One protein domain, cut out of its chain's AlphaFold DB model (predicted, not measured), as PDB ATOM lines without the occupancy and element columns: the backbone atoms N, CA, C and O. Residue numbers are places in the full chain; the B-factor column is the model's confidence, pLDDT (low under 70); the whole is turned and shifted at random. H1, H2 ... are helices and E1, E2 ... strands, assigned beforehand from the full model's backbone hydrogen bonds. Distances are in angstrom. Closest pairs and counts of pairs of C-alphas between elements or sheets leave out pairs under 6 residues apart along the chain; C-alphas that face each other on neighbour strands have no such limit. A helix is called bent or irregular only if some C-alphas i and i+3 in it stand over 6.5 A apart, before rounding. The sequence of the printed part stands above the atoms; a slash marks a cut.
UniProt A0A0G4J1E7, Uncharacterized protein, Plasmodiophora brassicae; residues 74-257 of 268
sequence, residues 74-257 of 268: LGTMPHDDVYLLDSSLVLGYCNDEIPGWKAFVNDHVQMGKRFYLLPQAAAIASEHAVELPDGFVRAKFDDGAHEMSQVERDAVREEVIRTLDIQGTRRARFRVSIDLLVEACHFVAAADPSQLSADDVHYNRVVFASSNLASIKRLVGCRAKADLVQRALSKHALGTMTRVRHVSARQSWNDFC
ATOM      1  N   LEU A  74     123.088 148.830 177.946       94.00
ATOM      2  CA  LEU A  74     123.510 150.218 178.192       94.00
ATOM      3  C   LEU A  74     122.475 151.032 178.986       94.00
ATOM      4  O   LEU A  74     122.851 151.782 179.880       94.00
ATOM      5  N   GLY A  75     121.182 150.793 178.757       92.38
ATOM      6  CA  GLY A  75     120.088 151.401 179.528       92.38
ATOM      7  C   GLY A  75     119.947 150.918 180.982       92.38
ATOM      8  O   GLY A  75     119.036 151.359 181.669       92.38
ATOM      9  N   THR A  76     120.804 150.007 181.467       94.50
ATOM     10  CA  THR A  76     120.882 149.633 182.896       94.50
ATOM     11  C   THR A  76     122.133 150.180 183.585       94.50
ATOM     12  O   THR A  76     122.458 149.776 184.705       94.50
ATOM     13  N   MET A  77     122.875 151.063 182.912       95.31
ATOM     14  CA  MET A  77     124.073 151.676 183.470       95.31
ATOM     15  C   MET A  77     123.694 152.673 184.590       95.31
ATOM     16  O   MET A  77     122.726 153.413 184.425       95.31
ATOM     17  N   PRO A  78     124.379 152.694 185.752       94.56
ATOM     18  CA  PRO A  78     123.933 153.495 186.894       94.56
ATOM     19  C   PRO A  78     124.068 155.004 186.650       94.56
ATOM     20  O   PRO A  78     125.103 155.472 186.174       94.56
ATOM     21  N   HIS A  79     123.049 155.782 187.017       95.19
ATOM     22  CA  HIS A  79     123.084 157.249 186.929       95.19
ATOM     23  C   HIS A  79     123.585 157.922 188.223       95.19
ATOM     24  O   HIS A  79     123.782 159.134 188.248       95.19
ATOM     25  N   ASP A  80     123.791 157.166 189.303       94.12
ATOM     26  CA  ASP A  80     124.403 157.641 190.547       94.12
ATOM     27  C   ASP A  80     125.940 157.587 190.536       94.12
ATOM     28  O   ASP A  80     126.560 158.306 191.318       94.12
ATOM     29  N   ASP A  81     126.535 156.806 189.628       94.75
ATOM     30  CA  ASP A  81     127.976 156.792 189.341       94.75
ATOM     31  C   ASP A  81     128.465 158.155 188.801       94.75
ATOM     32  O   ASP A  81     127.749 158.851 188.075       94.75
ATOM     33  N   VAL A  82     129.718 158.507 189.108       94.12
ATOM     34  CA  VAL A  82     130.398 159.709 188.596       94.12
ATOM     35  C   VAL A  82     131.392 159.306 187.511       94.12
ATOM     36  O   VAL A  82     132.314 158.533 187.761       94.12
ATOM     37  N   TYR A  83     131.229 159.831 186.301       95.94
ATOM     38  CA  TYR A  83     131.948 159.340 185.125       95.94
ATOM     39  C   TYR A  83     133.126 160.229 184.730       95.94
ATOM     40  O   TYR A  83     132.937 161.388 184.375       95.94
ATOM     41  N   LEU A  84     134.326 159.650 184.700       95.25
ATOM     42  CA  LEU A  84     135.511 160.213 184.053       95.25
ATOM     43  C   LEU A  84     135.598 159.622 182.644       95.25
ATOM     44  O   LEU A  84     135.750 158.406 182.499       95.25
ATOM     45  N   LEU A  85     135.474 160.451 181.610       93.88
ATOM     46  CA  LEU A  85     135.445 159.983 180.222       93.88
ATOM     47  C   LEU A  85     136.804 160.131 179.538       93.88
ATOM     48  O   LEU A  85     137.461 161.171 179.637       93.88
ATOM     49  N   ASP A  86     137.185 159.108 178.772       89.88
ATOM     50  CA  ASP A  86     138.242 159.237 177.776       89.88
ATOM     51  C   ASP A  86     137.739 159.869 176.464       89.88
ATOM     52  O   ASP A  86     136.540 160.023 176.215       89.88
ATOM     53  N   SER A  87     138.678 160.221 175.585       88.00
ATOM     54  CA  SER A  87     138.359 160.804 174.281       88.00
ATOM     55  C   SER A  87     137.578 159.861 173.360       88.00
ATOM     56  O   SER A  87     136.841 160.337 172.501       88.00
ATOM     57  N   SER A  88     137.678 158.538 173.542       89.31
ATOM     58  CA  SER A  88     136.958 157.565 172.712       89.31
ATOM     59  C   SER A  88     135.445 157.602 172.950       89.31
ATOM     60  O   SER A  88     134.677 157.460 172.000       89.31
ATOM     61  N   LEU A  89     135.003 157.845 174.190       91.88
ATOM     62  CA  LEU A  89     133.581 158.015 174.503       91.88
ATOM     63  C   LEU A  89     133.046 159.396 174.123       91.88
ATOM     64  O   LEU A  89     131.882 159.502 173.738       91.88
ATOM     65  N   VAL A  90     133.881 160.436 174.189       90.75
ATOM     66  CA  VAL A  90     133.524 161.776 173.693       90.75
ATOM     67  C   VAL A  90     133.304 161.738 172.182       90.75
ATOM     68  O   VAL A  90     132.235 162.119 171.713       90.75
ATOM     69  N   LEU A  91     134.252 161.188 171.416       88.12
ATOM     70  CA  LEU A  91     134.098 161.001 169.970       88.12
ATOM     71  C   LEU A  91     132.894 160.106 169.642       88.12
ATOM     72  O   LEU A  91     132.096 160.446 168.771       88.12
ATOM     73  N   GLY A  92     132.701 159.022 170.401       89.75
ATOM     74  CA  GLY A  92     131.547 158.136 170.249       89.75
ATOM     75  C   GLY A  92     130.192 158.807 170.509       89.75
ATOM     76  O   GLY A  92     129.198 158.398 169.910       89.75
ATOM     77  N   TYR A  93     130.142 159.844 171.356       91.06
ATOM     78  CA  TYR A  93     128.966 160.704 171.546       91.06
ATOM     79  C   TYR A  93     128.781 161.669 170.366       91.06
ATOM     80  O   TYR A  93     127.691 161.748 169.795       91.06
ATOM     81  N   CYS A  94     129.845 162.383 169.983       88.50
ATOM     82  CA  CYS A  94     129.822 163.385 168.916       88.50
ATOM     83  C   CYS A  94     129.413 162.794 167.557       88.50
ATOM     84  O   CYS A  94     128.629 163.401 166.829       88.50
ATOM     85  N   ASN A  95     129.917 161.599 167.242       88.56
ATOM     86  CA  ASN A  95     129.742 160.933 165.950       88.56
ATOM     87  C   ASN A  95     128.591 159.903 165.926       88.56
ATOM     88  O   ASN A  95     128.386 159.261 164.896       88.56
ATOM     89  N   ASP A  96     127.877 159.715 167.045       87.62
ATOM     90  CA  ASP A  96     126.835 158.685 167.239       87.62
ATOM     91  C   ASP A  96     127.317 157.248 166.910       87.62
ATOM     92  O   ASP A  96     126.603 156.421 166.344       87.62
ATOM     93  N   GLU A  97     128.576 156.935 167.246       89.88
ATOM     94  CA  GLU A  97     129.218 155.644 166.925       89.88
ATOM     95  C   GLU A  97     128.831 154.511 167.884       89.88
ATOM     96  O   GLU A  97     129.042 153.335 167.578       89.88
ATOM     97  N   ILE A  98     128.280 154.851 169.054       91.88
ATOM     98  CA  ILE A  98     127.859 153.899 170.084       91.88
ATOM     99  C   ILE A  98     126.338 154.026 170.249       91.88
ATOM    100  O   ILE A  98     125.872 154.921 170.959       91.88
ATOM    101  N   PRO A  99     125.535 153.145 169.627       92.50
ATOM    102  CA  PRO A  99     124.083 153.226 169.720       92.50
ATOM    103  C   PRO A  99     123.597 153.214 171.177       92.50
ATOM    104  O   PRO A  99     124.065 152.428 172.000       92.50
ATOM    105  N   GLY A 100     122.665 154.111 171.505       91.62
ATOM    106  CA  GLY A 100     122.134 154.289 172.862       91.62
ATOM    107  C   GLY A 100     123.017 155.105 173.819       91.62
ATOM    108  O   GLY A 100     122.513 155.553 174.846       91.62
ATOM    109  N   TRP A 101     124.289 155.373 173.495       94.00
ATOM    110  CA  TRP A 101     125.178 156.183 174.344       94.00
ATOM    111  C   TRP A 101     124.685 157.621 174.481       94.00
ATOM    112  O   TRP A 101     124.582 158.131 175.593       94.00
ATOM    113  N   LYS A 102     124.276 158.240 173.369       92.75
ATOM    114  CA  LYS A 102     123.695 159.587 173.356       92.75
ATOM    115  C   LYS A 102     122.417 159.698 174.194       92.75
ATOM    116  O   LYS A 102     122.231 160.702 174.872       92.75
ATOM    117  N   ALA A 103     121.575 158.661 174.197       94.00
ATOM    118  CA  ALA A 103     120.382 158.607 175.041       94.00
ATOM    119  C   ALA A 103     120.759 158.547 176.531       94.00
ATOM    120  O   ALA A 103     120.369 159.434 177.281       94.00
ATOM    121  N   PHE A 104     121.619 157.597 176.926       95.56
ATOM    122  CA  PHE A 104     122.107 157.496 178.307       95.56
ATOM    123  C   PHE A 104     122.745 158.804 178.804       95.56
ATOM    124  O   PHE A 104     122.472 159.242 179.921       95.56
ATOM    125  N   VAL A 105     123.583 159.436 177.975       95.06
ATOM    126  CA  VAL A 105     124.219 160.722 178.289       95.06
ATOM    127  C   VAL A 105     123.170 161.801 178.546       95.06
ATOM    128  O   VAL A 105     123.240 162.476 179.571       95.06
ATOM    129  N   ASN A 106     122.181 161.942 177.662       93.81
ATOM    130  CA  ASN A 106     121.118 162.933 177.821       93.81
ATOM    131  C   ASN A 106     120.308 162.690 179.100       93.81
ATOM    132  O   ASN A 106     120.102 163.631 179.864       93.81
ATOM    133  N   ASP A 107     119.912 161.446 179.369       95.50
ATOM    134  CA  ASP A 107     119.152 161.071 180.564       95.50
ATOM    135  C   ASP A 107     119.958 161.358 181.846       95.50
ATOM    136  O   ASP A 107     119.447 161.937 182.804       95.50
ATOM    137  N   HIS A 108     121.258 161.040 181.855       95.88
ATOM    138  CA  HIS A 108     122.167 161.346 182.964       95.88
ATOM    139  C   HIS A 108     122.274 162.857 183.226       95.88
ATOM    140  O   HIS A 108     122.140 163.293 184.371       95.88
ATOM    141  N   VAL A 109     122.430 163.674 182.180       94.88
ATOM    142  CA  VAL A 109     122.476 165.140 182.319       94.88
ATOM    143  C   VAL A 109     121.121 165.713 182.760       94.88
ATOM    144  O   VAL A 109     121.090 166.599 183.614       94.88
ATOM    145  N   GLN A 110     119.996 165.176 182.277       94.12
ATOM    146  CA  GLN A 110     118.650 165.571 182.727       94.12
ATOM    147  C   GLN A 110     118.400 165.258 184.211       94.12
ATOM    148  O   GLN A 110     117.686 166.002 184.881       94.12
ATOM    149  N   MET A 111     119.039 164.220 184.761       93.62
ATOM    150  CA  MET A 111     119.050 163.933 186.204       93.62
ATOM    151  C   MET A 111     119.965 164.877 187.018       93.62
ATOM    152  O   MET A 111     120.196 164.637 188.205       93.62
ATOM    153  N   GLY A 112     120.508 165.935 186.406       91.56
ATOM    154  CA  GLY A 112     121.407 166.901 187.044       91.56
ATOM    155  C   GLY A 112     122.819 166.368 187.300       91.56
ATOM    156  O   GLY A 112     123.561 166.950 188.093       91.56
ATOM    157  N   LYS A 113     123.193 165.247 186.670       93.31
ATOM    158  CA  LYS A 113     124.505 164.611 186.827       93.31
ATOM    159  C   LYS A 113     125.502 165.114 185.783       93.31
ATOM    160  O   LYS A 113     125.138 165.780 184.814       93.31
ATOM    161  N   ARG A 114     126.788 164.831 186.015       92.12
ATOM    162  CA  ARG A 114     127.912 165.382 185.247       92.12
ATOM    163  C   ARG A 114     128.880 164.296 184.800       92.12
ATOM    164  O   ARG A 114     129.230 163.405 185.572       92.12
ATOM    165  N   PHE A 115     129.364 164.449 183.576       94.62
ATOM    166  CA  PHE A 115     130.515 163.744 183.033       94.62
ATOM    167  C   PHE A 115     131.747 164.634 183.175       94.62
ATOM    168  O   PHE A 115     131.733 165.783 182.733       94.62
ATOM    169  N   TYR A 116     132.824 164.107 183.750       94.81
ATOM    170  CA  TYR A 116     134.094 164.811 183.858       94.81
ATOM    171  C   TYR A 116     135.034 164.424 182.717       94.81
ATOM    172  O   TYR A 116     135.344 163.252 182.496       94.81
ATOM    173  N   LEU A 117     135.492 165.434 181.984       92.06
ATOM    174  CA  LEU A 117     136.466 165.284 180.912       92.06
ATOM    175  C   LEU A 117     137.881 165.437 181.464       92.06
ATOM    176  O   LEU A 117     138.236 166.503 181.975       92.06
ATOM    177  N   LEU A 118     138.698 164.394 181.298       84.88
ATOM    178  CA  LEU A 118     140.144 164.484 181.506       84.88
ATOM    179  C   LEU A 118     140.746 165.522 180.534       84.88
ATOM    180  O   LEU A 118     140.211 165.681 179.430       84.88
ATOM    181  N   PRO A 119     141.861 166.202 180.872       81.06
ATOM    182  CA  PRO A 119     142.448 167.260 180.041       81.06
ATOM    183  C   PRO A 119     142.616 166.892 178.557       81.06
ATOM    184  O   PRO A 119     142.235 167.670 177.684       81.06
ATOM    185  N   GLN A 120     143.083 165.673 178.261       79.94
ATOM    186  CA  GLN A 120     143.230 165.167 176.887       79.94
ATOM    187  C   GLN A 120     141.884 165.019 176.148       79.94
ATOM    188  O   GLN A 120     141.791 165.318 174.959       79.94
ATOM    189  N   ALA A 121     140.826 164.586 176.840       81.94
ATOM    190  CA  ALA A 121     139.487 164.457 176.265       81.94
ATOM    191  C   ALA A 121     138.817 165.828 176.057       81.94
ATOM    192  O   ALA A 121     138.139 166.033 175.051       81.94
ATOM    193  N   ALA A 122     139.052 166.780 176.967       82.69
ATOM    194  CA  ALA A 122     138.565 168.154 176.855       82.69
ATOM    195  C   ALA A 122     139.220 168.919 175.686       82.69
ATOM    196  O   ALA A 122     138.540 169.677 174.990       82.69
ATOM    197  N   ALA A 123     140.514 168.693 175.431       82.81
ATOM    198  CA  ALA A 123     141.207 169.242 174.263       82.81
ATOM    199  C   ALA A 123     140.569 168.746 172.954       82.81
ATOM    200  O   ALA A 123     140.140 169.556 172.135       82.81
ATOM    201  N   ILE A 124     140.389 167.428 172.818       79.50
ATOM    202  CA  ILE A 124     139.758 166.801 171.646       79.50
ATOM    203  C   ILE A 124     138.318 167.306 171.443       79.50
ATOM    204  O   ILE A 124     137.947 167.663 170.327       79.50
ATOM    205  N   ALA A 125     137.515 167.420 172.507       78.12
ATOM    206  CA  ALA A 125     136.172 168.009 172.424       78.12
ATOM    207  C   ALA A 125     136.183 169.428 171.821       78.12
ATOM    208  O   ALA A 125     135.354 169.754 170.972       78.12
ATOM    209  N   SER A 126     137.155 170.245 172.240       78.94
ATOM    210  CA  SER A 126     137.325 171.627 171.783       78.94
ATOM    211  C   SER A 126     137.780 171.694 170.319       78.94
ATOM    212  O   SER A 126     137.250 172.487 169.546       78.94
ATOM    213  N   GLU A 127     138.724 170.836 169.920       79.06
ATOM    214  CA  GLU A 127     139.248 170.748 168.548       79.06
ATOM    215  C   GLU A 127     138.183 170.333 167.522       79.06
ATOM    216  O   GLU A 127     138.189 170.823 166.393       79.06
ATOM    217  N   HIS A 128     137.245 169.463 167.909       71.88
ATOM    218  CA  HIS A 128     136.162 169.023 167.026       71.88
ATOM    219  C   HIS A 128     134.981 170.005 166.929       71.88
ATOM    220  O   HIS A 128     134.081 169.765 166.125       71.88
ATOM    221  N   ALA A 129     134.987 171.105 167.695       60.03
ATOM    222  CA  ALA A 129     133.974 172.168 167.661       60.03
ATOM    223  C   ALA A 129     132.516 171.669 167.801       60.03
ATOM    224  O   ALA A 129     131.603 172.195 167.164       60.03
ATOM    225  N   VAL A 130     132.297 170.641 168.628       67.38
ATOM    226  CA  VAL A 130     130.970 170.053 168.873       67.38
ATOM    227  C   VAL A 130     130.341 170.655 170.126       67.38
ATOM    228  O   VAL A 130     130.985 170.739 171.171       67.38
ATOM    229  N   GLU A 131     129.057 171.000 170.046       76.88
ATOM    230  CA  GLU A 131     128.239 171.322 171.219       76.88
ATOM    231  C   GLU A 131     128.040 170.061 172.078       76.88
ATOM    232  O   GLU A 131     127.197 169.201 171.802       76.88
ATOM    233  N   LEU A 132     128.854 169.932 173.127       84.94
ATOM    234  CA  LEU A 132     128.592 168.995 174.214       84.94
ATOM    235  C   LEU A 132     127.489 169.563 175.127       84.94
ATOM    236  O   LEU A 132     127.488 170.767 175.382       84.94
ATOM    237  N   PRO A 133     126.576 168.727 175.658       86.50
ATOM    238  CA  PRO A 133     125.628 169.142 176.691       86.50
ATOM    239  C   PRO A 133     126.314 169.759 177.917       86.50
ATOM    240  O   PRO A 133     127.390 169.308 178.309       86.50
ATOM    241  N   ASP A 134     125.637 170.684 178.604       86.31
ATOM    242  CA  ASP A 134     126.143 171.391 179.801       86.31
ATOM    243  C   ASP A 134     126.627 170.470 180.943       86.31
ATOM    244  O   ASP A 134     127.379 170.886 181.825       86.31
ATOM    245  N   GLY A 135     126.203 169.203 180.948       88.06
ATOM    246  CA  GLY A 135     126.677 168.197 181.896       88.06
ATOM    247  C   GLY A 135     128.095 167.674 181.632       88.06
ATOM    248  O   GLY A 135     128.613 166.945 182.475       88.06
ATOM    249  N   PHE A 136     128.742 168.020 180.514       92.12
ATOM    250  CA  PHE A 136     130.155 167.718 180.270       92.12
ATOM    251  C   PHE A 136     131.040 168.826 180.843       92.12
ATOM    252  O   PHE A 136     131.114 169.931 180.311       92.12
ATOM    253  N   VAL A 137     131.749 168.521 181.925       91.75
ATOM    254  CA  VAL A 137     132.545 169.491 182.682       91.75
ATOM    255  C   VAL A 137     134.019 169.098 182.625       91.75
ATOM    256  O   VAL A 137     134.368 167.934 182.812       91.75
ATOM    257  N   ARG A 138     134.929 170.052 182.391       89.88
ATOM    258  CA  ARG A 138     136.372 169.779 182.509       89.88
ATOM    259  C   ARG A 138     136.718 169.447 183.967       89.88
ATOM    260  O   ARG A 138     136.319 170.172 184.880       89.88
ATOM    261  N   ALA A 139     137.482 168.375 184.159       88.50
ATOM    262  CA  ALA A 139     138.077 168.018 185.440       88.50
ATOM    263  C   ALA A 139     138.921 169.180 186.004       88.50
ATOM    264  O   ALA A 139     139.756 169.745 185.290       88.50
ATOM    265  N   LYS A 140     138.695 169.538 187.272       85.44
ATOM    266  CA  LYS A 140     139.439 170.551 188.028       85.44
ATOM    267  C   LYS A 140     140.148 169.923 189.221       85.44
ATOM    268  O   LYS A 140     139.541 169.188 189.995       85.44
ATOM    269  N   PHE A 141     141.414 170.261 189.382       83.62
ATOM    270  CA  PHE A 141     142.172 169.932 190.581       83.62
ATOM    271  C   PHE A 141     141.869 170.965 191.672       83.62
ATOM    272  O   PHE A 141     141.496 172.094 191.350       83.62
ATOM    273  N   ASP A 142     141.987 170.561 192.935       82.44
ATOM    274  CA  ASP A 142     141.875 171.465 194.087       82.44
ATOM    275  C   ASP A 142     142.919 172.600 194.010       82.44
ATOM    276  O   ASP A 142     143.976 172.427 193.404       82.44
ATOM    277  N   ASP A 143     142.672 173.755 194.638       63.31
ATOM    278  CA  ASP A 143     143.508 174.964 194.470       63.31
ATOM    279  C   ASP A 143     144.953 174.808 195.010       63.31
ATOM    280  O   ASP A 143     145.829 175.627 194.718       63.31
ATOM    281  N   GLY A 144     145.231 173.744 195.778       60.28
ATOM    282  CA  GLY A 144     146.577 173.324 196.196       60.28
ATOM    283  C   GLY A 144     147.174 172.149 195.403       60.28
ATOM    284  O   GLY A 144     148.327 171.782 195.632       60.28
ATOM    285  N   ALA A 145     146.416 171.546 194.486       73.81
ATOM    286  CA  ALA A 145     146.828 170.409 193.677       73.81
ATOM    287  C   ALA A 145     147.215 170.839 192.255       73.81
ATOM    288  O   ALA A 145     146.518 171.595 191.582       73.81
ATOM    289  N   HIS A 146     148.336 170.319 191.759       73.69
ATOM    290  CA  HIS A 146     148.795 170.604 190.401       73.69
ATOM    291  C   HIS A 146     148.426 169.482 189.422       73.69
ATOM    292  O   HIS A 146     148.356 168.301 189.782       73.69
ATOM    293  N   GLU A 147     148.220 169.854 188.152       79.50
ATOM    294  CA  GLU A 147     148.244 168.891 187.049       79.50
ATOM    295  C   GLU A 147     149.579 168.130 187.099       79.50
ATOM    296  O   GLU A 147     150.645 168.740 187.218       79.50
ATOM    297  N   MET A 148     149.522 166.797 187.025       84.88
ATOM    298  CA  MET A 148     150.713 165.949 187.092       84.88
ATOM    299  C   MET A 148     151.706 166.337 185.994       84.88
ATOM    300  O   MET A 148     151.355 166.366 184.808       84.88
ATOM    301  N   SER A 149     152.959 166.600 186.373       86.88
ATOM    302  CA  SER A 149     153.985 166.964 185.403       86.88
ATOM    303  C   SER A 149     154.250 165.808 184.438       86.88
ATOM    304  O   SER A 149     154.073 164.630 184.760       86.88
ATOM    305  N   GLN A 150     154.736 166.123 183.235       87.88
ATOM    306  CA  GLN A 150     155.040 165.087 182.249       87.88
ATOM    307  C   GLN A 150     156.091 164.081 182.761       87.88
ATOM    308  O   GLN A 150     156.000 162.900 182.438       87.88
ATOM    309  N   VAL A 151     157.034 164.525 183.602       90.81
ATOM    310  CA  VAL A 151     158.068 163.673 184.214       90.81
ATOM    311  C   VAL A 151     157.459 162.681 185.207       90.81
ATOM    312  O   VAL A 151     157.785 161.495 185.162       90.81
ATOM    313  N   GLU A 152     156.541 163.132 186.065       90.12
ATOM    314  CA  GLU A 152     155.813 162.254 186.990       90.12
ATOM    315  C   GLU A 152     154.925 161.271 186.222       90.12
ATOM    316  O   GLU A 152     154.988 160.066 186.469       90.12
ATOM    317  N   ARG A 153     154.172 161.758 185.225       91.06
ATOM    318  CA  ARG A 153     153.309 160.928 184.370       91.06
ATOM    319  C   ARG A 153     154.109 159.851 183.636       91.06
ATOM    320  O   ARG A 153     153.674 158.702 183.569       91.06
ATOM    321  N   ASP A 154     155.289 160.187 183.110       93.12
ATOM    322  CA  ASP A 154     156.212 159.211 182.524       93.12
ATOM    323  C   ASP A 154     156.720 158.198 183.562       93.12
ATOM    324  O   ASP A 154     156.692 157.000 183.282       93.12
ATOM    325  N   ALA A 155     157.095 158.629 184.772       93.44
ATOM    326  CA  ALA A 155     157.540 157.724 185.831       93.44
ATOM    327  C   ALA A 155     156.452 156.709 186.242       93.44
ATOM    328  O   ALA A 155     156.723 155.507 186.267       93.44
ATOM    329  N   VAL A 156     155.213 157.159 186.489       93.50
ATOM    330  CA  VAL A 156     154.098 156.260 186.856       93.50
ATOM    331  C   VAL A 156     153.756 155.310 185.707       93.50
ATOM    332  O   VAL A 156     153.563 154.111 185.918       93.50
ATOM    333  N   ARG A 157     153.713 155.819 184.469       94.31
ATOM    334  CA  ARG A 157     153.453 155.010 183.271       94.31
ATOM    335  C   ARG A 157     154.488 153.903 183.101       94.31
ATOM    336  O   ARG A 157     154.107 152.766 182.832       94.31
ATOM    337  N   GLU A 158     155.770 154.212 183.266       94.38
ATOM    338  CA  GLU A 158     156.834 153.210 183.178       94.38
ATOM    339  C   GLU A 158     156.790 152.208 184.337       94.38
ATOM    340  O   GLU A 158     157.036 151.019 184.122       94.38
ATOM    341  N   GLU A 159     156.360 152.626 185.531       94.56
ATOM    342  CA  GLU A 159     156.122 151.700 186.638       94.56
ATOM    343  C   GLU A 159     154.966 150.730 186.349       94.56
ATOM    344  O   GLU A 159     155.098 149.528 186.595       94.56
ATOM    345  N   VAL A 160     153.867 151.204 185.753       93.56
ATOM    346  CA  VAL A 160     152.746 150.357 185.307       93.56
ATOM    347  C   VAL A 160     153.185 149.402 184.188       93.56
ATOM    348  O   VAL A 160     152.892 148.208 184.257       93.56
ATOM    349  N   ILE A 161     153.924 149.891 183.186       93.19
ATOM    350  CA  ILE A 161     154.484 149.087 182.081       93.19
ATOM    351  C   ILE A 161     155.371 147.960 182.619       93.19
ATOM    352  O   ILE A 161     155.211 146.809 182.205       93.19
ATOM    353  N   ARG A 162     156.276 148.285 183.552       93.25
ATOM    354  CA  ARG A 162     157.183 147.337 184.209       93.25
ATOM    355  C   ARG A 162     156.416 146.302 185.028       93.25
ATOM    356  O   ARG A 162     156.683 145.111 184.918       93.25
ATOM    357  N   THR A 163     155.446 146.750 185.821       92.31
ATOM    358  CA  THR A 163     154.684 145.896 186.745       92.31
ATOM    359  C   THR A 163     153.708 144.959 186.013       92.31
ATOM    360  O   THR A 163     153.404 143.881 186.515       92.31
ATOM    361  N   LEU A 164     153.254 145.326 184.807       90.38
ATOM    362  CA  LEU A 164     152.412 144.498 183.927       90.38
ATOM    363  C   LEU A 164     153.186 143.731 182.831       90.38
ATOM    364  O   LEU A 164     152.553 143.142 181.947       90.38
ATOM    365  N   ASP A 165     154.522 143.781 182.851       90.81
ATOM    366  CA  ASP A 165     155.422 143.197 181.846       90.81
ATOM    367  C   ASP A 165     154.989 143.488 180.388       90.81
ATOM    368  O   ASP A 165     154.715 142.605 179.566       90.81
ATOM    369  N   ILE A 166     154.823 144.776 180.061       87.81
ATOM    370  CA  ILE A 166     154.397 145.218 178.725       87.81
ATOM    371  C   ILE A 166     155.626 145.499 177.851       87.81
ATOM    372  O   ILE A 166     156.178 146.598 177.844       87.81
ATOM    373  N   GLN A 167     156.019 144.496 177.064       86.88
ATOM    374  CA  GLN A 167     157.235 144.524 176.246       86.88
ATOM    375  C   GLN A 167     157.022 144.944 174.778       86.88
ATOM    376  O   GLN A 167     155.933 144.824 174.206       86.88
ATOM    377  N   GLY A 168     158.107 145.399 174.142       85.25
ATOM    378  CA  GLY A 168     158.202 145.623 172.693       85.25
ATOM    379  C   GLY A 168     157.226 146.663 172.127       85.25
ATOM    380  O   GLY A 168     156.876 147.646 172.779       85.25
ATOM    381  N   THR A 169     156.753 146.438 170.896       82.88
ATOM    382  CA  THR A 169     155.820 147.336 170.178       82.88
ATOM    383  C   THR A 169     154.504 147.577 170.927       82.88
ATOM    384  O   THR A 169     153.877 148.627 170.765       82.88
ATOM    385  N   ARG A 170     154.100 146.643 171.800       80.19
ATOM    386  CA  ARG A 170     152.907 146.770 172.649       80.19
ATOM    387  C   ARG A 170     153.043 147.929 173.644       80.19
ATOM    388  O   ARG A 170     152.050 148.608 173.886       80.19
ATOM    389  N   ARG A 171     154.252 148.219 174.148       86.38
ATOM    390  CA  ARG A 171     154.516 149.338 175.074       86.38
ATOM    391  C   ARG A 171     154.050 150.667 174.487       86.38
ATOM    392  O   ARG A 171     153.261 151.359 175.119       86.38
ATOM    393  N   ALA A 172     154.453 150.973 173.251       83.62
ATOM    394  CA  ALA A 172     154.046 152.188 172.542       83.62
ATOM    395  C   ALA A 172     152.518 152.286 172.372       83.62
ATOM    396  O   ALA A 172     151.940 153.330 172.659       83.62
ATOM    397  N   ARG A 173     151.861 151.183 171.979       83.75
ATOM    398  CA  ARG A 173     150.404 151.128 171.755       83.75
ATOM    399  C   ARG A 173     149.581 151.410 173.016       83.75
ATOM    400  O   ARG A 173     148.500 151.977 172.901       83.75
ATOM    401  N   PHE A 174     150.066 151.021 174.197       85.81
ATOM    402  CA  PHE A 174     149.328 151.197 175.451       85.81
ATOM    403  C   PHE A 174     149.681 152.471 176.232       85.81
ATOM    404  O   PHE A 174     148.956 152.764 177.179       85.81
ATOM    405  N   ARG A 175     150.707 153.256 175.840       88.44
ATOM    406  CA  ARG A 175     151.111 154.489 176.560       88.44
ATOM    407  C   ARG A 175     149.914 155.390 176.864       88.44
ATOM    408  O   ARG A 175     149.617 155.588 178.032       88.44
ATOM    409  N   VAL A 176     149.177 155.810 175.832       87.19
ATOM    410  CA  VAL A 176     148.028 156.729 175.950       87.19
ATOM    411  C   VAL A 176     146.955 156.197 176.907       87.19
ATOM    412  O   VAL A 176     146.433 156.937 177.728       87.19
ATOM    413  N   SER A 177     146.638 154.899 176.856       88.81
ATOM    414  CA  SER A 177     145.639 154.316 177.765       88.81
ATOM    415  C   SER A 177     146.134 154.176 179.205       88.81
ATOM    416  O   SER A 177     145.318 154.211 180.122       88.81
ATOM    417  N   ILE A 178     147.445 154.026 179.415       91.56
ATOM    418  CA  ILE A 178     148.053 154.082 180.749       91.56
ATOM    419  C   ILE A 178     148.044 155.524 181.257       91.56
ATOM    420  O   ILE A 178     147.637 155.743 182.390       91.56
ATOM    421  N   ASP A 179     148.414 156.498 180.421       90.75
ATOM    422  CA  ASP A 179     148.377 157.924 180.759       90.75
ATOM    423  C   ASP A 179     146.976 158.363 181.195       90.75
ATOM    424  O   ASP A 179     146.840 158.978 182.244       90.75
ATOM    425  N   LEU A 180     145.935 157.990 180.441       89.69
ATOM    426  CA  LEU A 180     144.541 158.301 180.773       89.69
ATOM    427  C   LEU A 180     144.080 157.638 182.081       89.69
ATOM    428  O   LEU A 180     143.374 158.267 182.862       89.69
ATOM    429  N   LEU A 181     144.493 156.394 182.355       91.19
ATOM    430  CA  LEU A 181     144.171 155.715 183.616       91.19
ATOM    431  C   LEU A 181     144.896 156.356 184.813       91.19
ATOM    432  O   LEU A 181     144.297 156.529 185.871       91.19
ATOM    433  N   VAL A 182     146.168 156.726 184.643       92.00
ATOM    434  CA  VAL A 182     146.971 157.443 185.648       92.00
ATOM    435  C   VAL A 182     146.380 158.828 185.920       92.00
ATOM    436  O   VAL A 182     146.227 159.206 187.077       92.00
ATOM    437  N   GLU A 183     145.992 159.555 184.873       90.38
ATOM    438  CA  GLU A 183     145.364 160.878 184.948       90.38
ATOM    439  C   GLU A 183     143.973 160.822 185.598       90.38
ATOM    440  O   GLU A 183     143.651 161.679 186.418       90.38
ATOM    441  N   ALA A 184     143.188 159.773 185.328       91.88
ATOM    442  CA  ALA A 184     141.934 159.504 186.029       91.88
ATOM    443  C   ALA A 184     142.148 159.250 187.531       91.88
ATOM    444  O   ALA A 184     141.468 159.858 188.353       91.88
ATOM    445  N   CYS A 185     143.116 158.404 187.905       91.75
ATOM    446  CA  CYS A 185     143.412 158.123 189.315       91.75
ATOM    447  C   CYS A 185     143.966 159.362 190.043       91.75
ATOM    448  O   CYS A 185     143.571 159.630 191.175       91.75
ATOM    449  N   HIS A 186     144.820 160.152 189.379       91.06
ATOM    450  CA  HIS A 186     145.308 161.442 189.887       91.06
ATOM    451  C   HIS A 186     144.166 162.422 190.131       91.06
ATOM    452  O   HIS A 186     144.099 163.019 191.199       91.06
ATOM    453  N   PHE A 187     143.225 162.536 189.188       90.50
ATOM    454  CA  PHE A 187     142.028 163.344 189.391       90.50
ATOM    455  C   PHE A 187     141.222 162.869 190.605       90.50
ATOM    456  O   PHE A 187     140.911 163.688 191.454       90.50
ATOM    457  N   VAL A 188     140.954 161.568 190.774       90.94
ATOM    458  CA  VAL A 188     140.234 161.085 191.973       90.94
ATOM    459  C   VAL A 188     140.975 161.397 193.279       90.94
ATOM    460  O   VAL A 188     140.331 161.686 194.284       90.94
ATOM    461  N   ALA A 189     142.309 161.370 193.276       88.06
ATOM    462  CA  ALA A 189     143.121 161.685 194.450       88.06
ATOM    463  C   ALA A 189     143.228 163.194 194.761       88.06
ATOM    464  O   ALA A 189     143.574 163.546 195.888       88.06
ATOM    465  N   ALA A 190     142.966 164.068 193.784       88.19
ATOM    466  CA  ALA A 190     143.300 165.494 193.841       88.19
ATOM    467  C   ALA A 190     142.208 166.432 193.275       88.19
ATOM    468  O   ALA A 190     142.492 167.581 192.926       88.19
ATOM    469  N   ALA A 191     140.975 165.942 193.129       88.38
ATOM    470  CA  ALA A 191     139.854 166.701 192.586       88.38
ATOM    471  C   ALA A 191     139.406 167.829 193.519       88.38
ATOM    472  O   ALA A 191     139.373 167.676 194.739       88.38
ATOM    473  N   ASP A 192     138.945 168.913 192.901       86.94
ATOM    474  CA  ASP A 192     138.120 169.942 193.528       86.94
ATOM    475  C   ASP A 192     136.916 169.281 194.258       86.94
ATOM    476  O   ASP A 192     136.111 168.595 193.607       86.94
ATOM    477  N   PRO A 193     136.747 169.474 195.584       86.75
ATOM    478  CA  PRO A 193     135.633 168.900 196.353       86.75
ATOM    479  C   PRO A 193     134.232 169.342 195.893       86.75
ATOM    480  O   PRO A 193     133.232 168.733 196.274       86.75
ATOM    481  N   SER A 194     134.126 170.396 195.073       88.69
ATOM    482  CA  SER A 194     132.874 170.796 194.412       88.69
ATOM    483  C   SER A 194     132.533 169.945 193.178       88.69
ATOM    484  O   SER A 194     131.398 169.995 192.689       88.69
ATOM    485  N   GLN A 195     133.491 169.156 192.675       90.12
ATOM    486  CA  GLN A 195     133.307 168.207 191.576       90.12
ATOM    487  C   GLN A 195     133.106 166.766 192.056       90.12
ATOM    488  O   GLN A 195     132.202 166.091 191.552       90.12
ATOM    489  N   LEU A 196     133.916 166.299 193.013       89.94
ATOM    490  CA  LEU A 196     133.791 164.971 193.624       89.94
ATOM    491  C   LEU A 196     133.465 165.104 195.111       89.94
ATOM    492  O   LEU A 196     134.256 165.662 195.872       89.94
ATOM    493  N   SER A 197     132.332 164.549 195.549       89.81
ATOM    494  CA  SER A 197     132.043 164.486 196.982       89.81
ATOM    495  C   SER A 197     132.889 163.406 197.665       89.81
ATOM    496  O   SER A 197     133.268 162.403 197.051       89.81
ATOM    497  N   ALA A 198     133.139 163.569 198.967       87.69
ATOM    498  CA  ALA A 198     133.813 162.544 199.766       87.69
ATOM    499  C   ALA A 198     133.075 161.190 199.718       87.69
ATOM    500  O   ALA A 198     133.723 160.146 199.704       87.69
ATOM    501  N   ASP A 199     131.741 161.205 199.612       89.31
ATOM    502  CA  ASP A 199     130.908 160.010 199.450       89.31
ATOM    503  C   ASP A 199     131.156 159.299 198.111       89.31
ATOM    504  O   ASP A 199     131.208 158.070 198.070       89.31
ATOM    505  N   ASP A 200     131.344 160.033 197.010       90.38
ATOM    506  CA  ASP A 200     131.588 159.420 195.696       90.38
ATOM    507  C   ASP A 200     132.918 158.657 195.668       90.38
ATOM    508  O   ASP A 200     133.016 157.582 195.066       90.38
ATOM    509  N   VAL A 201     133.925 159.180 196.374       87.50
ATOM    510  CA  VAL A 201     135.217 158.515 196.577       87.50
ATOM    511  C   VAL A 201     135.076 157.354 197.571       87.50
ATOM    512  O   VAL A 201     135.484 156.233 197.264       87.50
ATOM    513  N   HIS A 202     134.444 157.578 198.728       84.44
ATOM    514  CA  HIS A 202     134.279 156.584 199.796       84.44
ATOM    515  C   HIS A 202     133.497 155.341 199.341       84.44
ATOM    516  O   HIS A 202     133.907 154.210 199.608       84.44
ATOM    517  N   TYR A 203     132.403 155.533 198.598       85.38
ATOM    518  CA  TYR A 203     131.576 154.451 198.058       85.38
ATOM    519  C   TYR A 203     132.056 153.921 196.692       85.38
ATOM    520  O   TYR A 203     131.377 153.083 196.096       85.38
ATOM    521  N   ASN A 204     133.223 154.359 196.193       85.88
ATOM    522  CA  ASN A 204     133.802 153.951 194.902       85.88
ATOM    523  C   ASN A 204     132.846 154.169 193.699       85.88
ATOM    524  O   ASN A 204     132.771 153.362 192.763       85.88
ATOM    525  N   ARG A 205     132.083 155.273 193.730       90.44
ATOM    526  CA  ARG A 205     131.151 155.686 192.664       90.44
ATOM    527  C   ARG A 205     131.846 156.316 191.467       90.44
ATOM    528  O   ARG A 205     131.244 156.376 190.400       90.44
ATOM    529  N   VAL A 206     133.091 156.764 191.615       92.75
ATOM    530  CA  VAL A 206     133.855 157.325 190.497       92.75
ATOM    531  C   VAL A 206     134.302 156.211 189.543       92.75
ATOM    532  O   VAL A 206     134.844 155.189 189.967       92.75
ATOM    533  N   VAL A 207     134.057 156.402 188.247       94.44
ATOM    534  CA  VAL A 207     134.271 155.411 187.187       94.44
ATOM    535  C   VAL A 207     135.070 156.026 186.049       94.44
ATOM    536  O   VAL A 207     134.607 156.966 185.410       94.44
ATOM    537  N   PHE A 208     136.221 155.447 185.715       94.94
ATOM    538  CA  PHE A 208     136.883 155.715 184.442       94.94
ATOM    539  C   PHE A 208     136.218 154.885 183.338       94.94
ATOM    540  O   PHE A 208     136.299 153.655 183.350       94.94
ATOM    541  N   ALA A 209     135.536 155.545 182.401       95.31
ATOM    542  CA  ALA A 209     134.806 154.898 181.318       95.31
ATOM    543  C   ALA A 209     135.512 155.079 179.963       95.31
ATOM    544  O   ALA A 209     135.994 156.163 179.635       95.31
ATOM    545  N   SER A 210     135.553 154.011 179.156       94.06
ATOM    546  CA  SER A 210     136.190 154.010 177.828       94.06
ATOM    547  C   SER A 210     135.566 152.978 176.873       94.06
ATOM    548  O   SER A 210     135.102 151.913 177.296       94.06
ATOM    549  N   SER A 211     135.589 153.238 175.558       93.25
ATOM    550  CA  SER A 211     135.207 152.239 174.542       93.25
ATOM    551  C   SER A 211     136.368 151.325 174.114       93.25
ATOM    552  O   SER A 211     136.165 150.334 173.409       93.25
ATOM    553  N   ASN A 212     137.593 151.566 174.596       91.38
ATOM    554  CA  ASN A 212     138.774 150.794 174.213       91.38
ATOM    555  C   ASN A 212     138.942 149.502 175.041       91.38
ATOM    556  O   ASN A 212     139.802 149.390 175.923       91.38
ATOM    557  N   LEU A 213     138.143 148.482 174.711       90.62
ATOM    558  CA  LEU A 213     138.174 147.165 175.361       90.62
ATOM    559  C   LEU A 213     139.568 146.512 175.368       90.62
ATOM    560  O   LEU A 213     139.922 145.836 176.335       90.62
ATOM    561  N   ALA A 214     140.360 146.690 174.306       88.19
ATOM    562  CA  ALA A 214     141.682 146.075 174.184       88.19
ATOM    563  C   ALA A 214     142.661 146.622 175.235       88.19
ATOM    564  O   ALA A 214     143.361 145.846 175.894       88.19
ATOM    565  N   SER A 215     142.664 147.941 175.444       87.38
ATOM    566  CA  SER A 215     143.434 148.578 176.515       87.38
ATOM    567  C   SER A 215     142.936 148.171 177.897       87.38
ATOM    568  O   SER A 215     143.739 147.725 178.717       87.38
ATOM    569  N   ILE A 216     141.622 148.218 178.139       89.00
ATOM    570  CA  ILE A 216     141.033 147.841 179.435       89.00
ATOM    571  C   ILE A 216     141.391 146.389 179.797       89.00
ATOM    572  O   ILE A 216     141.940 146.139 180.870       89.00
ATOM    573  N   LYS A 217     141.191 145.423 178.886       88.62
ATOM    574  CA  LYS A 217     141.565 144.013 179.111       88.62
ATOM    575  C   LYS A 217     143.070 143.815 179.329       88.62
ATOM    576  O   LYS A 217     143.472 142.927 180.096       88.62
ATOM    577  N   ARG A 218     143.935 144.592 178.662       87.12
ATOM    578  CA  ARG A 218     145.384 144.453 178.862       87.12
ATOM    579  C   ARG A 218     145.799 144.956 180.243       87.12
ATOM    580  O   ARG A 218     146.538 144.218 180.892       87.12
ATOM    581  N   LEU A 219     145.298 146.118 180.669       90.06
ATOM    582  CA  LEU A 219     145.676 146.797 181.915       90.06
ATOM    583  C   LEU A 219     144.988 146.220 183.159       90.06
ATOM    584  O   LEU A 219     145.655 145.933 184.142       90.06
ATOM    585  N   VAL A 220     143.671 146.009 183.103       91.44
ATOM    586  CA  VAL A 220     142.820 145.639 184.251       91.44
ATOM    587  C   VAL A 220     141.823 144.526 183.891       91.44
ATOM    588  O   VAL A 220     140.709 144.465 184.398       91.44
ATOM    589  N   GLY A 221     142.204 143.618 182.987       88.31
ATOM    590  CA  GLY A 221     141.325 142.533 182.525       88.31
ATOM    591  C   GLY A 221     140.997 141.451 183.562       88.31
ATOM    592  O   GLY A 221     140.021 140.732 183.383       88.31
ATOM    593  N   CYS A 222     141.797 141.316 184.623       87.19
ATOM    594  CA  CYS A 222     141.579 140.368 185.718       87.19
ATOM    595  C   CYS A 222     142.178 140.903 187.028       87.19
ATOM    596  O   CYS A 222     143.073 141.754 187.003       87.19
ATOM    597  N   ARG A 223     141.686 140.403 188.173       87.50
ATOM    598  CA  ARG A 223     141.989 140.951 189.508       87.50
ATOM    599  C   ARG A 223     143.490 141.081 189.770       87.50
ATOM    600  O   ARG A 223     143.937 142.153 190.150       87.50
ATOM    601  N   ALA A 224     144.277 140.055 189.444       89.25
ATOM    602  CA  ALA A 224     145.731 140.079 189.610       89.25
ATOM    603  C   ALA A 224     146.413 141.256 188.878       89.25
ATOM    604  O   ALA A 224     147.374 141.824 189.394       89.25
ATOM    605  N   LYS A 225     145.906 141.664 187.705       90.88
ATOM    606  CA  LYS A 225     146.406 142.844 186.984       90.88
ATOM    607  C   LYS A 225     145.960 144.152 187.629       90.88
ATOM    608  O   LYS A 225     146.774 145.060 187.745       90.88
ATOM    609  N   ALA A 226     144.711 144.241 188.083       91.00
ATOM    610  CA  ALA A 226     144.241 145.397 188.844       91.00
ATOM    611  C   ALA A 226     145.057 145.585 190.135       91.00
ATOM    612  O   ALA A 226     145.519 146.688 190.401       91.00
ATOM    613  N   ASP A 227     145.356 144.506 190.863       90.31
ATOM    614  CA  ASP A 227     146.209 144.527 192.059       90.31
ATOM    615  C   ASP A 227     147.677 144.893 191.734       90.31
ATOM    616  O   ASP A 227     148.402 145.426 192.576       90.31
ATOM    617  N   LEU A 228     148.159 144.601 190.519       92.00
ATOM    618  CA  LEU A 228     149.466 145.045 190.014       92.00
ATOM    619  C   LEU A 228     149.465 146.549 189.681       92.00
ATOM    620  O   LEU A 228     150.357 147.263 190.134       92.00
ATOM    621  N   VAL A 229     148.448 147.046 188.967       92.44
ATOM    622  CA  VAL A 229     148.276 148.482 188.666       92.44
ATOM    623  C   VAL A 229     148.099 149.289 189.952       92.44
ATOM    624  O   VAL A 229     148.805 150.272 190.149       92.44
ATOM    625  N   GLN A 230     147.244 148.834 190.870       92.06
ATOM    626  CA  GLN A 230     147.053 149.425 192.194       92.06
ATOM    627  C   GLN A 230     148.387 149.575 192.940       92.06
ATOM    628  O   GLN A 230     148.691 150.649 193.451       92.06
ATOM    629  N   ARG A 231     149.223 148.527 192.959       90.06
ATOM    630  CA  ARG A 231     150.554 148.582 193.591       90.06
ATOM    631  C   ARG A 231     151.527 149.535 192.899       90.06
ATOM    632  O   ARG A 231     152.402 150.060 193.579       90.06
ATOM    633  N   ALA A 232     151.410 149.751 191.589       91.69
ATOM    634  CA  ALA A 232     152.182 150.776 190.888       91.69
ATOM    635  C   ALA A 232     151.707 152.184 191.290       91.69
ATOM    636  O   ALA A 232     152.512 152.985 191.755       91.69
ATOM    637  N   LEU A 233     150.400 152.454 191.213       91.31
ATOM    638  CA  LEU A 233     149.791 153.745 191.564       91.31
ATOM    639  C   LEU A 233     150.086 154.165 193.015       91.31
ATOM    640  O   LEU A 233     150.480 155.305 193.261       91.31
ATOM    641  N   SER A 234     149.988 153.236 193.975       89.06
ATOM    642  CA  SER A 234     150.253 153.525 195.393       89.06
ATOM    643  C   SER A 234     151.701 153.940 195.694       89.06
ATOM    644  O   SER A 234     151.928 154.609 196.697       89.06
ATOM    645  N   LYS A 235     152.684 153.605 194.840       89.69
ATOM    646  CA  LYS A 235     154.078 154.082 194.997       89.69
ATOM    647  C   LYS A 235     154.241 155.568 194.672       89.69
ATOM    648  O   LYS A 235     155.226 156.168 195.085       89.69
ATOM    649  N   HIS A 236     153.287 156.144 193.943       87.75
ATOM    650  CA  HIS A 236     153.303 157.527 193.467       87.75
ATOM    651  C   HIS A 236     152.219 158.389 194.136       87.75
ATOM    652  O   HIS A 236     151.798 159.391 193.573       87.75
ATOM    653  N   ALA A 237     151.743 157.982 195.320       81.44
ATOM    654  CA  ALA A 237     150.691 158.658 196.089       81.44
ATOM    655  C   ALA A 237     149.327 158.821 195.374       81.44
ATOM    656  O   ALA A 237     148.442 159.486 195.901       81.44
ATOM    657  N   LEU A 238     149.089 158.129 194.251       81.19
ATOM    658  CA  LEU A 238     147.831 158.193 193.482       81.19
ATOM    659  C   LEU A 238     146.684 157.360 194.091       81.19
ATOM    660  O   LEU A 238     145.769 156.940 193.386       81.19
ATOM    661  N   GLY A 239     146.753 157.086 195.395       76.00
ATOM    662  CA  GLY A 239     145.692 156.442 196.168       76.00
ATOM    663  C   GLY A 239     145.212 155.094 195.617       76.00
ATOM    664  O   GLY A 239     146.002 154.174 195.371       76.00
ATOM    665  N   THR A 240     143.891 154.977 195.490       82.81
ATOM    666  CA  THR A 240     143.174 153.784 195.023       82.81
ATOM    667  C   THR A 240     142.863 153.901 193.533       82.81
ATOM    668  O   THR A 240     142.395 154.937 193.068       82.81
ATOM    669  N   MET A 241     143.072 152.817 192.787       89.00
ATOM    670  CA  MET A 241     142.728 152.728 191.373       89.00
ATOM    671  C   MET A 241     141.216 152.902 191.185       89.00
ATOM    672  O   MET A 241     140.422 152.132 191.728       89.00
ATOM    673  N   THR A 242     140.821 153.885 190.377       89.94
ATOM    674  CA  THR A 242     139.417 154.126 190.019       89.94
ATOM    675  C   THR A 242     138.806 152.893 189.341       89.94
ATOM    676  O   THR A 242     139.467 152.218 188.546       89.94
ATOM    677  N   ARG A 243     137.525 152.600 189.611       91.50
ATOM    678  CA  ARG A 243     136.783 151.541 188.905       91.50
ATOM    679  C   ARG A 243     136.801 151.810 187.398       91.50
ATOM    680  O   ARG A 243     136.485 152.913 186.965       91.50
ATOM    681  N   VAL A 244     137.133 150.799 186.595       93.81
ATOM    682  CA  VAL A 244     137.187 150.929 185.131       93.81
ATOM    683  C   VAL A 244     135.954 150.292 184.502       93.81
ATOM    684  O   VAL A 244     135.687 149.110 184.717       93.81
ATOM    685  N   ARG A 245     135.221 151.052 183.688       94.62
ATOM    686  CA  ARG A 245     134.068 150.576 182.920       94.62
ATOM    687  C   ARG A 245     134.360 150.614 181.434       94.62
ATOM    688  O   ARG A 245     134.866 151.596 180.898       94.62
ATOM    689  N   HIS A 246     133.975 149.551 180.751       95.19
ATOM    690  CA  HIS A 246     133.930 149.543 179.303       95.19
ATOM    691  C   HIS A 246     132.500 149.775 178.811       95.19
ATOM    692  O   HIS A 246     131.581 149.115 179.295       95.19
ATOM    693  N   VAL A 247     132.336 150.656 177.823       96.00
ATOM    694  CA  VAL A 247     131.086 150.858 177.072       96.00
ATOM    695  C   VAL A 247     131.288 150.363 175.639       96.00
ATOM    696  O   VAL A 247     132.202 150.805 174.944       96.00
ATOM    697  N   SER A 248     130.451 149.431 175.190       93.94
ATOM    698  CA  SER A 248     130.557 148.772 173.889       93.94
ATOM    699  C   SER A 248     129.575 149.335 172.869       93.94
ATOM    700  O   SER A 248     128.404 149.559 173.174       93.94
ATOM    701  N   ALA A 249     130.011 149.396 171.607       91.50
ATOM    702  CA  ALA A 249     129.153 149.631 170.444       91.50
ATOM    703  C   ALA A 249     127.996 148.611 170.297       91.50
ATOM    704  O   ALA A 249     127.067 148.838 169.531       91.50
ATOM    705  N   ARG A 250     128.008 147.498 171.050       92.25
ATOM    706  CA  ARG A 250     126.914 146.507 171.113       92.25
ATOM    707  C   ARG A 250     125.809 146.862 172.125       92.25
ATOM    708  O   ARG A 250     125.167 145.959 172.654       92.25
ATOM    709  N   GLN A 251     125.601 148.151 172.410       92.75
ATOM    710  CA  GLN A 251     124.624 148.656 173.391       92.75
ATOM    711  C   GLN A 251     124.769 148.011 174.781       92.75
ATOM    712  O   GLN A 251     123.780 147.690 175.445       92.75
ATOM    713  N   SER A 252     126.005 147.798 175.229       94.94
ATOM    714  CA  SER A 252     126.286 147.126 176.498       94.94
ATOM    715  C   SER A 252     127.474 147.731 177.233       94.94
ATOM    716  O   SER A 252     128.300 148.429 176.646       94.94
ATOM    717  N   TRP A 253     127.569 147.455 178.528       95.94
ATOM    718  CA  TRP A 253     128.680 147.864 179.377       95.94
ATOM    719  C   TRP A 253     129.138 146.724 180.286       95.94
ATOM    720  O   TRP A 253     128.407 145.758 180.521       95.94
ATOM    721  N   ASN A 254     130.364 146.833 180.791       93.38
ATOM    722  CA  ASN A 254     130.911 145.919 181.790       93.38
ATOM    723  C   ASN A 254     131.921 146.639 182.696       93.38
ATOM    724  O   ASN A 254     132.786 147.366 182.200       93.38
ATOM    725  N   ASP A 255     131.854 146.393 184.006       91.94
ATOM    726  CA  ASP A 255     132.903 146.805 184.943       91.94
ATOM    727  C   ASP A 255     134.070 145.810 184.893       91.94
ATOM    728  O   ASP A 255     133.891 144.593 184.962       91.94
ATOM    729  N   PHE A 256     135.288 146.331 184.819       88.12
ATOM    730  CA  PHE A 256     136.514 145.553 184.885       88.12
ATOM    731  C   PHE A 256     137.146 145.690 186.262       88.12
ATOM    732  O   PHE A 256     137.393 146.795 186.734       88.12
ATOM    733  N   CYS A 257     137.403 144.539 186.889       68.50
ATOM    734  CA  CYS A 257     138.028 144.416 188.203       68.50
ATOM    735  C   CYS A 257     137.454 145.379 189.239       68.50
ATOM    736  O   CYS A 257     138.115 146.325 189.664       68.50
TER     737      CYS A 257
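This is residues 74 to 257 of the 268 residues of an uncharacterized protein of Plasmodiophora brassicae (UniProt A0A0G4J1E7). A strongly twisted sheet of six strands has the helices H1, H3, H5 and H7 on one of its faces. The long, kinked H5 runs along E4, H4 packs on H5 on the side away from the sheet, and H8 packs on H4. The 184 printed residues hold eight named helices and six named strands in the order E1 H1 H2 E2 H3 E3 H4 H5 H6 E4 H7 H8 E5 E6, a mixed class of helices and strands. The sheet runs E3 E2 E1 E4 E5 E6 and is mixed, parallel but for the antiparallel pair E5 and E6. The whole is compact and rounded, with a radius of gyration of the C-alphas of 15.6 A and spans of 41 by 38 by 33 A.

E1, residues 82 to 85, is followed by H1, residues 87 to 94, which is on the sheet at a height of 6.4 A, over none of its strands. H2, residues 101 to 110, touches H1 only at the corner, and only just, with 3 pairs of C-alphas within 8 A, the closest being Tyr 93 and Lys 102 at 5.7 A; it only grazes the sheet. E2, residues 115 to 117, is parallel to E1, with N 116 and O 83 within hydrogen-bond range at 2.8 A. H3, residues 119 to 127, touches H1 at a shallow tilt of 34.9 degrees, only just short of steep, the same way; their closest C-alphas are Ser 87 and Ala 121, 4.3 A apart. E3, residues 136 to 138, is an edge strand parallel to E2, with N 137 and O 115 at 2.9 A. H4, residues 150 to 163, is not on the sheet; it touches H5, residues 169 to 190, at a steep tilt of 64 degrees, opposite ways, closest at the C-alphas of Arg 157 and Ile 178, 6.0 A. H6, residues 198 to 202, only grazes the sheet. E4, residues 206 to 210, is parallel to E1, with N 207 and O 82 at 2.8 A; H5 stands at 21 degrees to it on the local plane, along the strands, at a height of 11.0 A. H7, residues 213 to 220, touches H5 only just, with 3 pairs within 8 A, the closest Ser 177 and Ser 215 at 6.3 A. H8, residues 223 to 234, touches H4 with residues 228 to 233 alone, closest at the C-alphas of Val 160 and Ala 232, 5.6 A. E5, residues 243 to 248, is parallel to E4, with N 245 and O 208 at 2.8 A, and H7 lies over it at a height of 9.6 A; H5 and H7 on one face give two layers, helices over a sheet. E5 and E6, residues 252 to 256, form a hairpin, with N 248 and O 252 at 2.8 A. E1, H1 H2, E2; E2, H3, E3; and E4, H7 H8, E5 are strand-helix-strand units, two parallel neighbour strands with helices between, each with a right-handed crossover. Every O i to N i+4 pair is within hydrogen-bond range in H1, H2, H3, H4, H6, H7 and H8, and 16 of 18 in H5.

E1 begins at C-alpha 82, (130.398, 159.709, 188.596). H4 measures 19.7 A from first to last C-alpha, H8 16.2 A, H2 14.2 A and E5 16.5 A. H5 measures 32.3 A, begins at (155.820, 147.336, 170.178), is irregular, with C-alphas 173 and 176 7.4 A apart, and has a kink of 40 degrees near residue 176. E6 ends at C-alpha 256, (136.514, 145.553, 184.885).

The C-alphas farthest apart are those of Gln 110 and Gly 168, 45.4 A. The printed part has no cut, and the one long link is E3 to H4, with 11 residues. The mean pLDDT of the printed part is 88.8; residues 129 to 130, 143 to 144 and 257 are under 70.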